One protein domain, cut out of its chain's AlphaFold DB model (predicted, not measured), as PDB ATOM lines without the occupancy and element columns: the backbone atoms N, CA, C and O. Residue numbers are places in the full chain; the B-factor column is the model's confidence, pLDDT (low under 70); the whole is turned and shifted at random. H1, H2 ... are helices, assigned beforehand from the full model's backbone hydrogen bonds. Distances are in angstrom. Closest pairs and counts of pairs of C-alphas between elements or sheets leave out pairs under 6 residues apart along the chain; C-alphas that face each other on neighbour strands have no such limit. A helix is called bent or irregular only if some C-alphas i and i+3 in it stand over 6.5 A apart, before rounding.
ATOM      1  N   LEU A   2      -9.180 -28.576 -10.875       85.44
ATOM      2  CA  LEU A   2      -8.612 -27.212 -10.816       85.44
ATOM      3  C   LEU A   2      -7.121 -27.121 -11.192       85.44
ATOM      4  O   LEU A   2      -6.723 -26.197 -11.891       85.44
ATOM      5  N   VAL A   3      -6.309 -28.108 -10.802       86.06
ATOM      6  CA  VAL A   3      -4.887 -28.177 -11.193       86.06
ATOM      7  C   VAL A   3      -4.724 -28.276 -12.713       86.06
ATOM      8  O   VAL A   3      -3.921 -27.556 -13.293       86.06
ATOM      9  N   PHE A   4      -5.527 -29.113 -13.376       85.31
ATOM     10  CA  PHE A   4      -5.510 -29.234 -14.835       85.31
ATOM     11  C   PHE A   4      -5.953 -27.941 -15.514       85.31
ATOM     12  O   PHE A   4      -5.362 -27.552 -16.511       85.31
ATOM     13  N   VAL A   5      -6.936 -27.237 -14.949       89.00
ATOM     14  CA  VAL A   5      -7.363 -25.922 -15.447       89.00
ATOM     15  C   VAL A   5      -6.220 -24.914 -15.361       89.00
ATOM     16  O   VAL A   5      -5.943 -24.238 -16.346       89.00
ATOM     17  N   ALA A   6      -5.509 -24.859 -14.232       89.75
ATOM     18  CA  ALA A   6      -4.345 -23.990 -14.079       89.75
ATOM     19  C   ALA A   6      -3.242 -24.320 -15.100       89.75
ATOM     20  O   ALA A   6      -2.712 -23.412 -15.737       89.75
ATOM     21  N   ILE A   7      -2.944 -25.608 -15.314       89.56
ATOM     22  CA  ILE A   7      -1.981 -26.058 -16.333       89.56
ATOM     23  C   ILE A   7      -2.418 -25.616 -17.735       89.56
ATOM     24  O   ILE A   7      -1.607 -25.076 -18.488       89.56
ATOM     25  N   THR A   8      -3.693 -25.801 -18.081       89.62
ATOM     26  CA  THR A   8      -4.234 -25.404 -19.387       89.62
ATOM     27  C   THR A   8      -4.188 -23.890 -19.579       89.62
ATOM     28  O   THR A   8      -3.842 -23.447 -20.669       89.62
ATOM     29  N   ILE A   9      -4.469 -23.093 -18.541       90.69
ATOM     30  CA  ILE A   9      -4.349 -21.626 -18.594       90.69
ATOM     31  C   ILE A   9      -2.901 -21.221 -18.862       90.69
ATOM     32  O   ILE A   9      -2.650 -20.494 -19.819       90.69
ATOM     33  N   VAL A  10      -1.948 -21.738 -18.077       90.62
ATOM     34  CA  VAL A  10      -0.517 -21.446 -18.268       90.62
ATOM     35  C   VAL A  10      -0.089 -21.797 -19.690       90.62
ATOM     36  O   VAL A  10       0.550 -21.001 -20.368       90.62
ATOM     37  N   SER A  11      -0.486 -22.969 -20.173       88.44
ATOM     38  CA  SER A  11      -0.091 -23.455 -21.492       88.44
ATOM     39  C   SER A  11      -0.724 -22.647 -22.625       88.44
ATOM     40  O   SER A  11      -0.037 -22.285 -23.580       88.44
ATOM     41  N   ALA A  12      -2.008 -22.300 -22.504       87.38
ATOM     42  CA  ALA A  12      -2.695 -21.423 -23.447       87.38
ATOM     43  C   ALA A  12      -2.059 -20.027 -23.473       87.38
ATOM     44  O   ALA A  12      -1.865 -19.468 -24.552       87.38
ATOM     45  N   ASP A  13      -1.672 -19.488 -22.316       88.50
ATOM     46  CA  ASP A  13      -0.997 -18.197 -22.228       88.50
ATOM     47  C   ASP A  13       0.386 -18.222 -22.886       88.50
ATOM     48  O   ASP A  13       0.704 -17.301 -23.644       88.50
ATOM     49  N   LEU A  14       1.171 -19.285 -22.660       86.31
ATOM     50  CA  LEU A  14       2.465 -19.495 -23.320       86.31
ATOM     51  C   LEU A  14       2.300 -19.578 -24.842       86.31
ATOM     52  O   LEU A  14       3.031 -18.904 -25.569       86.31
ATOM     53  N   LEU A  15       1.316 -20.345 -25.331       84.81
ATOM     54  CA  LEU A  15       1.004 -20.441 -26.761       84.81
ATOM     55  C   LEU A  15       0.601 -19.086 -27.345       84.81
ATOM     56  O   LEU A  15       1.124 -18.693 -28.387       84.81
ATOM     57  N   CYS A  16      -0.292 -18.357 -26.675       82.81
ATOM     58  CA  CYS A  16      -0.737 -17.045 -27.135       82.81
ATOM     59  C   CYS A  16       0.412 -16.028 -27.147       82.81
ATOM     60  O   CYS A  16       0.495 -15.220 -28.065       82.81
ATOM     61  N   ASP A  17       1.326 -16.073 -26.174       80.62
ATOM     62  CA  ASP A  17       2.519 -15.214 -26.163       80.62
ATOM     63  C   ASP A  17       3.519 -15.546 -27.273       80.62
ATOM     64  O   ASP A  17       4.335 -14.688 -27.636       80.62
ATOM     65  N   CYS A  18       3.449 -16.770 -27.798       73.94
ATOM     66  CA  CYS A  18       4.203 -17.205 -28.965       73.94
ATOM     67  C   CYS A  18       3.471 -16.953 -30.287       73.94
ATOM     68  O   CYS A  18       4.057 -17.070 -31.368       73.94
ATOM     69  N   TYR A  19       2.183 -16.627 -30.232       65.75
ATOM     70  CA  TYR A  19       1.396 -16.347 -31.417       65.75
ATOM     71  C   TYR A  19       1.821 -14.977 -31.970       65.75
ATOM     72  O   TYR A  19       1.411 -13.925 -31.485       65.75
ATOM     73  N   ARG A  20       2.710 -15.032 -32.973       57.91
ATOM     74  CA  ARG A  20       3.187 -13.932 -33.829       57.91
ATOM     75  C   ARG A  20       3.970 -12.817 -33.109       57.91
ATOM     76  O   ARG A  20       3.509 -11.690 -32.961       57.91
ATOM     77  N   LYS A  62     -33.940 -13.064 -37.754       76.81
ATOM     78  CA  LYS A  62     -33.183 -12.575 -36.593       76.81
ATOM     79  C   LYS A  62     -32.330 -13.678 -35.973       76.81
ATOM     80  O   LYS A  62     -31.170 -13.438 -35.648       76.81
ATOM     81  N   LEU A  63     -32.878 -14.885 -35.848       80.00
ATOM     82  CA  LEU A  63     -32.140 -16.045 -35.355       80.00
ATOM     83  C   LEU A  63     -30.968 -16.403 -36.284       80.00
ATOM     84  O   LEU A  63     -29.859 -16.638 -35.805       80.00
ATOM     85  N   TRP A  64     -31.177 -16.370 -37.603       78.38
ATOM     86  CA  TRP A  64     -30.110 -16.603 -38.579       78.38
ATOM     87  C   TRP A  64     -29.017 -15.541 -38.530       78.38
ATOM     88  O   TRP A  64     -27.840 -15.898 -38.553       78.38
ATOM     89  N   PHE A  65     -29.371 -14.266 -38.373       77.88
ATOM     90  CA  PHE A  65     -28.386 -13.198 -38.206       77.88
ATOM     91  C   PHE A  65     -27.579 -13.342 -36.916       77.88
ATOM     92  O   PHE A  65     -26.382 -13.067 -36.930       77.88
ATOM     93  N   VAL A  66     -28.180 -13.821 -35.822       77.38
ATOM     94  CA  VAL A  66     -27.439 -14.120 -34.584       77.38
ATOM     95  C   VAL A  66     -26.438 -15.254 -34.811       77.38
ATOM     96  O   VAL A  66     -25.277 -15.118 -34.424       77.38
ATOM     97  N   PHE A  67     -26.837 -16.343 -35.475       71.06
ATOM     98  CA  PHE A  67     -25.918 -17.440 -35.802       71.06
ATOM     99  C   PHE A  67     -24.807 -17.013 -36.767       71.06
ATOM    100  O   PHE A  67     -23.652 -17.397 -36.577       71.06
ATOM    101  N   GLN A  68     -25.133 -16.188 -37.762       70.88
ATOM    102  CA  GLN A  68     -24.163 -15.649 -38.709       70.88
ATOM    103  C   GLN A  68     -23.184 -14.692 -38.022       70.88
ATOM    104  O   GLN A  68     -21.981 -14.826 -38.210       70.88
ATOM    105  N   ALA A  69     -23.670 -13.802 -37.153       70.56
ATOM    106  CA  ALA A  69     -22.826 -12.910 -36.365       70.56
ATOM    107  C   ALA A  69     -21.908 -13.685 -35.407       70.56
ATOM    108  O   ALA A  69     -20.741 -13.333 -35.255       70.56
ATOM    109  N   LEU A  70     -22.396 -14.767 -34.788       66.00
ATOM    110  CA  LEU A  70     -21.576 -15.638 -33.942       66.00
ATOM    111  C   LEU A  70     -20.465 -16.329 -34.754       66.00
ATOM    112  O   LEU A  70     -19.324 -16.413 -34.297       66.00
ATOM    113  N   GLY A  71     -20.792 -16.790 -35.967       62.38
ATOM    114  CA  GLY A  71     -19.830 -17.357 -36.913       62.38
ATOM    115  C   GLY A  71     -18.783 -16.334 -37.355       62.38
ATOM    116  O   GLY A  71     -17.587 -16.610 -37.274       62.38
ATOM    117  N   ASP A  72     -19.221 -15.135 -37.738       64.50
ATOM    118  CA  ASP A  72     -18.344 -14.036 -38.144       64.50
ATOM    119  C   ASP A  72     -17.408 -13.617 -37.004       64.50
ATOM    120  O   ASP A  72     -16.219 -13.463 -37.244       64.50
ATOM    121  N   VAL A  73     -17.872 -13.538 -35.749       61.19
ATOM    122  CA  VAL A  73     -17.001 -13.276 -34.581       61.19
ATOM    123  C   VAL A  73     -15.936 -14.367 -34.415       61.19
ATOM    124  O   VAL A  73     -14.770 -14.054 -34.153       61.19
ATOM    125  N   ALA A  74     -16.297 -15.643 -34.588       56.59
ATOM    126  CA  ALA A  74     -15.343 -16.748 -34.488       56.59
ATOM    127  C   ALA A  74     -14.261 -16.695 -35.587       56.59
ATOM    128  O   ALA A  74     -13.089 -16.951 -35.303       56.59
ATOM    129  N   PHE A  75     -14.627 -16.316 -36.817       53.53
ATOM    130  CA  PHE A  75     -13.686 -16.181 -37.935       53.53
ATOM    131  C   PHE A  75     -12.888 -14.866 -37.908       53.53
ATOM    132  O   PHE A  75     -11.688 -14.877 -38.195       53.53
ATOM    133  N   ASP A  76     -13.502 -13.749 -37.514       53.03
ATOM    134  CA  ASP A  76     -12.857 -12.429 -37.444       53.03
ATOM    135  C   ASP A  76     -11.881 -12.316 -36.267       53.03
ATOM    136  O   ASP A  76     -10.930 -11.533 -36.342       53.03
ATOM    137  N   THR A  77     -12.020 -13.160 -35.235       52.72
ATOM    138  CA  THR A  77     -11.007 -13.301 -34.168       52.72
ATOM    139  C   THR A  77      -9.626 -13.664 -34.739       52.72
ATOM    140  O   THR A  77      -8.607 -13.316 -34.146       52.72
ATOM    141  N   LEU A  78      -9.569 -14.318 -35.907       51.41
ATOM    142  CA  LEU A  78      -8.318 -14.712 -36.559       51.41
ATOM    143  C   LEU A  78      -7.756 -13.665 -37.537       51.41
ATOM    144  O   LEU A  78      -6.654 -13.879 -38.043       51.41
ATOM    145  N   LYS A  79      -8.484 -12.581 -37.867       45.25
ATOM    146  CA  LYS A  79      -8.188 -11.784 -39.080       45.25
ATOM    147  C   LYS A  79      -7.982 -10.268 -38.893       45.25
ATOM    148  O   LYS A  79      -7.556  -9.634 -39.858       45.25
ATOM    149  N   SER A  80      -8.212  -9.676 -37.712       45.16
ATOM    150  CA  SER A  80      -8.359  -8.203 -37.581       45.16
ATOM    151  C   SER A  80      -7.765  -7.580 -36.286       45.16
ATOM    152  O   SER A  80      -7.612  -8.290 -35.295       45.16
ATOM    153  N   PRO A  81      -7.422  -6.262 -36.266       47.84
ATOM    154  CA  PRO A  81      -6.533  -5.629 -35.274       47.84
ATOM    155  C   PRO A  81      -7.278  -5.278 -33.972       47.84
ATOM    156  O   PRO A  81      -8.118  -4.378 -33.961       47.84
ATOM    157  N   PRO A  82      -7.047  -6.021 -32.880       51.81
ATOM    158  CA  PRO A  82      -6.027  -5.708 -31.860       51.81
ATOM    159  C   PRO A  82      -4.854  -6.715 -31.916       51.81
ATOM    160  O   PRO A  82      -4.874  -7.593 -32.774       51.81
ATOM    161  N   PRO A  83      -3.815  -6.645 -31.054       58.56
ATOM    162  CA  PRO A  83      -2.780  -7.681 -31.043       58.56
ATOM    163  C   PRO A  83      -3.411  -9.065 -30.793       58.56
ATOM    164  O   PRO A  83      -4.065  -9.278 -29.767       58.56
ATOM    165  N   GLU A  84      -3.235  -9.979 -31.760       65.81
ATOM    166  CA  GLU A  84      -3.889 -11.301 -31.839       65.81
ATOM    167  C   GLU A  84      -3.742 -12.088 -30.523       65.81
ATOM    168  O   GLU A  84      -4.689 -12.718 -30.058       65.81
ATOM    169  N   ASN A  85      -2.594 -11.961 -29.848       70.06
ATOM    170  CA  ASN A  85      -2.336 -12.605 -28.561       70.06
ATOM    171  C   ASN A  85      -3.298 -12.165 -27.442       70.06
ATOM    172  O   ASN A  85      -3.717 -13.000 -26.645       70.06
ATOM    173  N   ARG A  86      -3.693 -10.887 -27.359       71.94
ATOM    174  CA  ARG A  86      -4.586 -10.386 -26.300       71.94
ATOM    175  C   ARG A  86      -6.016 -10.857 -26.524       71.94
ATOM    176  O   ARG A  86      -6.678 -11.259 -25.567       71.94
ATOM    177  N   ALA A  87      -6.479 -10.819 -27.772       78.81
ATOM    178  CA  ALA A  87      -7.799 -11.321 -28.138       78.81
ATOM    179  C   ALA A  87      -7.883 -12.839 -27.910       78.81
ATOM    180  O   ALA A  87      -8.802 -13.307 -27.237       78.81
ATOM    181  N   MET A  88      -6.871 -13.585 -28.365       81.31
ATOM    182  CA  MET A  88      -6.788 -15.034 -28.188       81.31
ATOM    183  C   MET A  88      -6.683 -15.431 -26.712       81.31
ATOM    184  O   MET A  88      -7.373 -16.362 -26.300       81.31
ATOM    185  N   LYS A  89      -5.920 -14.697 -25.888       83.81
ATOM    186  CA  LYS A  89      -5.876 -14.910 -24.429       83.81
ATOM    187  C   LYS A  89      -7.230 -14.685 -23.782       83.81
ATOM    188  O   LYS A  89      -7.688 -15.537 -23.030       83.81
ATOM    189  N   LYS A  90      -7.905 -13.573 -24.090       83.31
ATOM    190  CA  LYS A  90      -9.229 -13.276 -23.522       83.31
ATOM    191  C   LYS A  90     -10.258 -14.341 -23.913       83.31
ATOM    192  O   LYS A  90     -10.996 -14.816 -23.049       83.31
ATOM    193  N   ALA A  91     -10.280 -14.735 -25.186       86.19
ATOM    194  CA  ALA A  91     -11.170 -15.776 -25.689       86.19
ATOM    195  C   ALA A  91     -10.862 -17.142 -25.055       86.19
ATOM    196  O   ALA A  91     -11.767 -17.786 -24.530       86.19
ATOM    197  N   SER A  92      -9.589 -17.548 -25.024       88.19
ATOM    198  CA  SER A  92      -9.152 -18.823 -24.435       88.19
ATOM    199  C   SER A  92      -9.435 -18.875 -22.938       88.19
ATOM    200  O   SER A  92      -9.986 -19.857 -22.453       88.19
ATOM    201  N   MET A  93      -9.143 -17.796 -22.209       88.00
ATOM    202  CA  MET A  93      -9.439 -17.676 -20.784       88.00
ATOM    203  C   MET A  93     -10.943 -17.820 -20.530       88.00
ATOM    204  O   MET A  93     -11.357 -18.636 -19.709       88.00
ATOM    205  N   SER A  94     -11.774 -17.091 -21.284       88.00
ATOM    206  CA  SER A  94     -13.230 -17.199 -21.170       88.00
ATOM    207  C   SER A  94     -13.728 -18.612 -21.487       88.00
ATOM    208  O   SER A  94     -14.565 -19.133 -20.753       88.00
ATOM    209  N   ALA A  95     -13.206 -19.251 -22.537       89.44
ATOM    210  CA  ALA A  95     -13.578 -20.611 -22.915       89.44
ATOM    211  C   ALA A  95     -13.194 -21.635 -21.834       89.44
ATOM    212  O   ALA A  95     -14.006 -22.494 -21.484       89.44
ATOM    213  N   ILE A  96     -11.991 -21.519 -21.258       91.31
ATOM    214  CA  ILE A  96     -11.520 -22.397 -20.181       91.31
ATOM    215  C   ILE A  96     -12.390 -22.229 -18.934       91.31
ATOM    216  O   ILE A  96     -12.806 -23.234 -18.357       91.31
ATOM    217  N   PHE A  97     -12.719 -20.996 -18.534       91.00
ATOM    218  CA  PHE A  97     -13.595 -20.751 -17.385       91.00
ATOM    219  C   PHE A  97     -14.995 -21.329 -17.585       91.00
ATOM    220  O   PHE A  97     -15.484 -22.042 -16.709       91.00
ATOM    221  N   ILE A  98     -15.616 -21.071 -18.738       92.38
ATOM    222  CA  ILE A  98     -16.959 -21.573 -19.051       92.38
ATOM    223  C   ILE A  98     -16.964 -23.108 -19.054       92.38
ATOM    224  O   ILE A  98     -17.799 -23.728 -18.400       92.38
ATOM    225  N   THR A  99     -15.994 -23.734 -19.724       91.31
ATOM    226  CA  THR A  99     -15.886 -25.202 -19.789       91.31
ATOM    227  C   THR A  99     -15.645 -25.808 -18.407       91.31
ATOM    228  O   THR A  99     -16.278 -26.794 -18.036       91.31
ATOM    229  N   THR A 100     -14.778 -25.183 -17.606       91.94
ATOM    230  CA  THR A 100     -14.505 -25.590 -16.221       91.94
ATOM    231  C   THR A 100     -15.764 -25.519 -15.373       91.94
ATOM    232  O   THR A 100     -16.053 -26.456 -14.634       91.94
ATOM    233  N   PHE A 101     -16.529 -24.435 -15.486       92.62
ATOM    234  CA  PHE A 101     -17.788 -24.284 -14.772       92.62
ATOM    235  C   PHE A 101     -18.762 -25.415 -15.126       92.62
ATOM    236  O   PHE A 101     -19.249 -26.097 -14.227       92.62
ATOM    237  N   PHE A 102     -18.965 -25.694 -16.417       91.81
ATOM    238  CA  PHE A 102     -19.848 -26.780 -16.847       91.81
ATOM    239  C   PHE A 102     -19.375 -28.162 -16.384       91.81
ATOM    240  O   PHE A 102     -20.195 -28.951 -15.914       91.81
ATOM    241  N   TYR A 103     -18.075 -28.458 -16.456       90.38
ATOM    242  CA  TYR A 103     -17.533 -29.722 -15.948       90.38
ATOM    243  C   TYR A 103     -17.688 -29.859 -14.435       90.38
ATOM    244  O   TYR A 103     -18.018 -30.945 -13.958       90.38
ATOM    245  N   LEU A 104     -17.518 -28.768 -13.683       91.75
ATOM    246  CA  LEU A 104     -17.711 -28.785 -12.238       91.75
ATOM    247  C   LEU A 104     -19.184 -29.010 -11.898       91.75
ATOM    248  O   LEU A 104     -19.482 -29.883 -11.094       91.75
ATOM    249  N   CYS A 105     -20.105 -28.289 -12.544       91.56
ATOM    250  CA  CYS A 105     -21.541 -28.483 -12.356       91.56
ATOM    251  C   CYS A 105     -21.968 -29.913 -12.700       91.56
ATOM    252  O   CYS A 105     -22.678 -30.540 -11.919       91.56
ATOM    253  N   CYS A 106     -21.500 -30.450 -13.829       88.19
ATOM    254  CA  CYS A 106     -21.795 -31.817 -14.248       88.19
ATOM    255  C   CYS A 106     -21.284 -32.847 -13.225       88.19
ATOM    256  O   CYS A 106     -22.032 -33.743 -12.837       88.19
ATOM    257  N   GLY A 107     -20.055 -32.680 -12.727       88.12
ATOM    258  CA  GLY A 107     -19.482 -33.553 -11.701       88.12
ATOM    259  C   GLY A 107     -20.182 -33.435 -10.345       88.12
ATOM    260  O   GLY A 107     -20.528 -34.449  -9.745       88.12
ATOM    261  N   CYS A 108     -20.435 -32.214  -9.870       91.00
ATOM    262  CA  CYS A 108     -21.077 -31.962  -8.581       91.00
ATOM    263  C   CYS A 108     -22.536 -32.430  -8.562       91.00
ATOM    264  O   CYS A 108     -22.936 -33.101  -7.615       91.00
ATOM    265  N   PHE A 109     -23.326 -32.116  -9.594       90.81
ATOM    266  CA  PHE A 109     -24.714 -32.577  -9.681       90.81
ATOM    267  C   PHE A 109     -24.803 -34.079  -9.949       90.81
ATOM    268  O   PHE A 109     -25.647 -34.740  -9.353       90.81
ATOM    269  N   GLY A 110     -23.909 -34.634 -10.776       88.00
ATOM    270  CA  GLY A 110     -23.819 -36.080 -10.984       88.00
ATOM    271  C   GLY A 110     -23.540 -36.825  -9.677       88.00
ATOM    272  O   GLY A 110     -24.270 -37.751  -9.331       88.00
ATOM    273  N   TYR A 111     -22.557 -36.358  -8.903       88.50
ATOM    274  CA  TYR A 111     -22.247 -36.932  -7.594       88.50
ATOM    275  C   TYR A 111     -23.376 -36.723  -6.575       88.50
ATOM    276  O   TYR A 111     -23.689 -37.633  -5.820       88.50
ATOM    277  N   ALA A 112     -24.036 -35.561  -6.566       90.00
ATOM    278  CA  ALA A 112     -25.183 -35.324  -5.689       90.00
ATOM    279  C   ALA A 112     -26.374 -36.249  -6.006       90.00
ATOM    280  O   ALA A 112     -27.108 -36.625  -5.097       90.00
ATOM    281  N   ALA A 113     -26.558 -36.628  -7.275       86.81
ATOM    282  CA  ALA A 113     -27.645 -37.502  -7.709       86.81
ATOM    283  C   ALA A 113     -27.362 -38.996  -7.465       86.81
ATOM    284  O   ALA A 113     -28.264 -39.726  -7.059       86.81
ATOM    285  N   PHE A 114     -26.131 -39.461  -7.708       83.75
ATOM    286  CA  PHE A 114     -25.786 -40.893  -7.674       83.75
ATOM    287  C   PHE A 114     -24.874 -41.309  -6.507       83.75
ATOM    288  O   PHE A 114     -24.680 -42.506  -6.273       83.75
ATOM    289  N   GLY A 115     -24.306 -40.350  -5.774       86.00
ATOM    290  CA  GLY A 115     -23.354 -40.588  -4.689       86.00
ATOM    291  C   GLY A 115     -22.130 -41.388  -5.140       86.00
ATOM    292  O   GLY A 115     -21.661 -41.274  -6.275       86.00
ATOM    293  N   ASP A 116     -21.648 -42.275  -4.271       85.88
ATOM    294  CA  ASP A 116     -20.481 -43.132  -4.536       85.88
ATOM    295  C   ASP A 116     -20.679 -44.119  -5.701       85.88
ATOM    296  O   ASP A 116     -19.719 -44.704  -6.198       85.88
ATOM    297  N   LYS A 117     -21.922 -44.306  -6.167       81.25
ATOM    298  CA  LYS A 117     -22.264 -45.191  -7.292       81.25
ATOM    299  C   LYS A 117     -22.307 -44.462  -8.638       81.25
ATOM    300  O   LYS A 117     -22.848 -45.003  -9.600       81.25
ATOM    301  N   THR A 118     -21.769 -43.243  -8.720       82.19
ATOM    302  CA  THR A 118     -21.781 -42.445  -9.955       82.19
ATOM    303  C   THR A 118     -21.063 -43.185 -11.094       82.19
ATOM    304  O   THR A 118     -19.859 -43.436 -10.997       82.19
ATOM    305  N   PRO A 119     -21.756 -43.526 -12.195       80.06
ATOM    306  CA  PRO A 119     -21.127 -44.202 -13.319       80.06
ATOM    307  C   PRO A 119     -20.271 -43.230 -14.133       80.06
ATOM    308  O   PRO A 119     -20.612 -42.060 -14.295       80.06
ATOM    309  N   GLY A 120     -19.178 -43.730 -14.721       76.00
ATOM    310  CA  GLY A 120     -18.279 -42.903 -15.536       76.00
ATOM    311  C   GLY A 120     -18.948 -42.284 -16.773       76.00
ATOM    312  O   GLY A 120     -18.527 -41.231 -17.233       76.00
ATOM    313  N   ASN A 121     -20.009 -42.909 -17.296       80.62
ATOM    314  CA  ASN A 121     -20.946 -42.263 -18.215       80.62
ATOM    315  C   ASN A 121     -22.257 -41.999 -17.470       80.62
ATOM    316  O   ASN A 121     -23.006 -42.941 -17.204       80.62
ATOM    317  N   LEU A 122     -22.558 -40.733 -17.175       79.00
ATOM    318  CA  LEU A 122     -23.751 -40.350 -16.413       79.00
ATOM    319  C   LEU A 122     -25.053 -40.867 -17.041       79.00
ATOM    320  O   LEU A 122     -25.968 -41.242 -16.314       79.00
ATOM    321  N   LEU A 123     -25.119 -40.975 -18.372       76.31
ATOM    322  CA  LEU A 123     -26.315 -41.461 -19.074       76.31
ATOM    323  C   LEU A 123     -26.615 -42.935 -18.799       76.31
ATOM    324  O   LEU A 123     -27.772 -43.339 -18.833       76.31
ATOM    325  N   SER A 124     -25.595 -43.728 -18.463       72.69
ATOM    326  CA  SER A 124     -25.795 -45.127 -18.074       72.69
ATOM    327  C   SER A 124     -26.425 -45.277 -16.683       72.69
ATOM    328  O   SER A 124     -27.056 -46.294 -16.413       72.69
ATOM    329  N   GLY A 125     -26.315 -44.259 -15.820       68.44
ATOM    330  CA  GLY A 125     -26.902 -44.269 -14.474       68.44
ATOM    331  C   GLY A 125     -28.411 -44.049 -14.450       68.44
ATOM    332  O   GLY A 125     -29.073 -44.458 -13.501       68.44
ATOM    333  N   PHE A 126     -28.968 -43.442 -15.502       68.44
ATOM    334  CA  PHE A 126     -30.391 -43.106 -15.599       68.44
ATOM    335  C   PHE A 126     -31.242 -44.177 -16.295       68.44
ATOM    336  O   PHE A 126     -32.449 -43.993 -16.413       68.44
ATOM    337  N   GLY A 127     -30.662 -45.309 -16.717       57.38
ATOM    338  CA  GLY A 127     -31.355 -46.352 -17.495       57.38
ATOM    339  C   GLY A 127     -32.589 -46.991 -16.831       57.38
ATOM    340  O   GLY A 127     -33.307 -47.729 -17.496       57.38
ATOM    341  N   PHE A 128     -32.850 -46.694 -15.553       54.91
ATOM    342  CA  PHE A 128     -33.998 -47.185 -14.782       54.91
ATOM    343  C   PHE A 128     -35.018 -46.094 -14.390       54.91
ATOM    344  O   PHE A 128     -36.013 -46.428 -13.752       54.91
ATOM    345  N   TYR A 129     -34.801 -44.817 -14.740       57.19
ATOM    346  CA  TYR A 129     -35.682 -43.705 -14.348       57.19
ATOM    347  C   TYR A 129     -36.369 -43.052 -15.559       57.19
ATOM    348  O   TYR A 129     -35.724 -42.615 -16.509       57.19
ATOM    349  N   GLU A 130     -37.699 -42.978 -15.501       53.38
ATOM    350  CA  GLU A 130     -38.591 -42.360 -16.488       53.38
ATOM    351  C   GLU A 130     -38.347 -40.837 -16.525       53.38
ATOM    352  O   GLU A 130     -38.659 -40.154 -15.546       53.38
TER     353      GLU A 130
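What this domain is: This is residues 2 to 20 and 62 to 130 of the 284 residues of the protein "Aa_trans domain-containing protein" of Camellia sinensis var. sinensis (UniProt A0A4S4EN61). One long helix, H3, makes the longest axis; H1 runs side by side with its first part in the opposite direction, and H2 is an arm that sticks out with residues 62 to 73 near the end where H3 begins, on the side of H3 away from H1. At its other end H3 kinks, and the small helix H4 and a short tail follow there; the whole is an open, flat frame with few contacts between its parts, in which H1 touches H3 while H2 and H4 touch no helix. The printed part has 88 residues with four named helices in the order H1, H2, H3, H4 and no named strand; the class is all helix. It is only just extended, close to loose, with a radius of gyration of the C-alphas of 18.6 A and spans of 53 by 39 by 15 A.

How they stand to each other: H1, residues 2 to 18, touches H3, residues 84 to 117, at a shallow tilt of 15 degrees, and the two run opposite ways. Their closest C-alphas are those of Cys 16 and Asn 85, 4.9 A apart, and H3 touches H1 with residues 85 to 100 alone. H2, residues 62 to 76, touches no helix and is apart from H1 and H3. H3 has a kink of 61 degrees near residue 111. H4, residues 122 to 125, is close to H3 but not clearly touching it; their closest C-alphas, those of Gly 110 and Leu 122, are 6.9 A apart. H4 is apart from H1 and H2. In H1 and H2 every O i to N i+4 pair is within hydrogen-bond range, in H3 28 of 30 are, and H4 is too short for such a pair.

Where its parts are: H1 begins at C-alpha 2, at (-8.612, -27.212, -10.816), and is 24.4 A long from first to last C-alpha. H2 is 20.3 A long and begins at C-alpha 62, at (-33.183, -12.575, -36.593). H3 is 45.7 A long from C-alpha 84, at (-3.889, -11.301, -31.839), to C-alpha 117. It is irregular: C-alphas 113 and 116 are 9.6 A apart. H4, four residues, ends at C-alpha 125, at (-26.902, -44.269, -14.474).

The domain as a whole: The two C-alphas farthest apart, those of Pro 81 and Phe 128, are 53.9 A apart. Residues 21 to 61 are cut out, and C-alphas 20 and 62 are 36.5 A apart across the cut, where the link from H1 to H2 lies. The link from H2 to H3 is short, with 7 residues, and that from H3 to H4 is tight, with 4. The mean pLDDT of the printed part is 77.4; 23 residues are under 70, namely 19 to 20, 70 to 84 and 125 to 130.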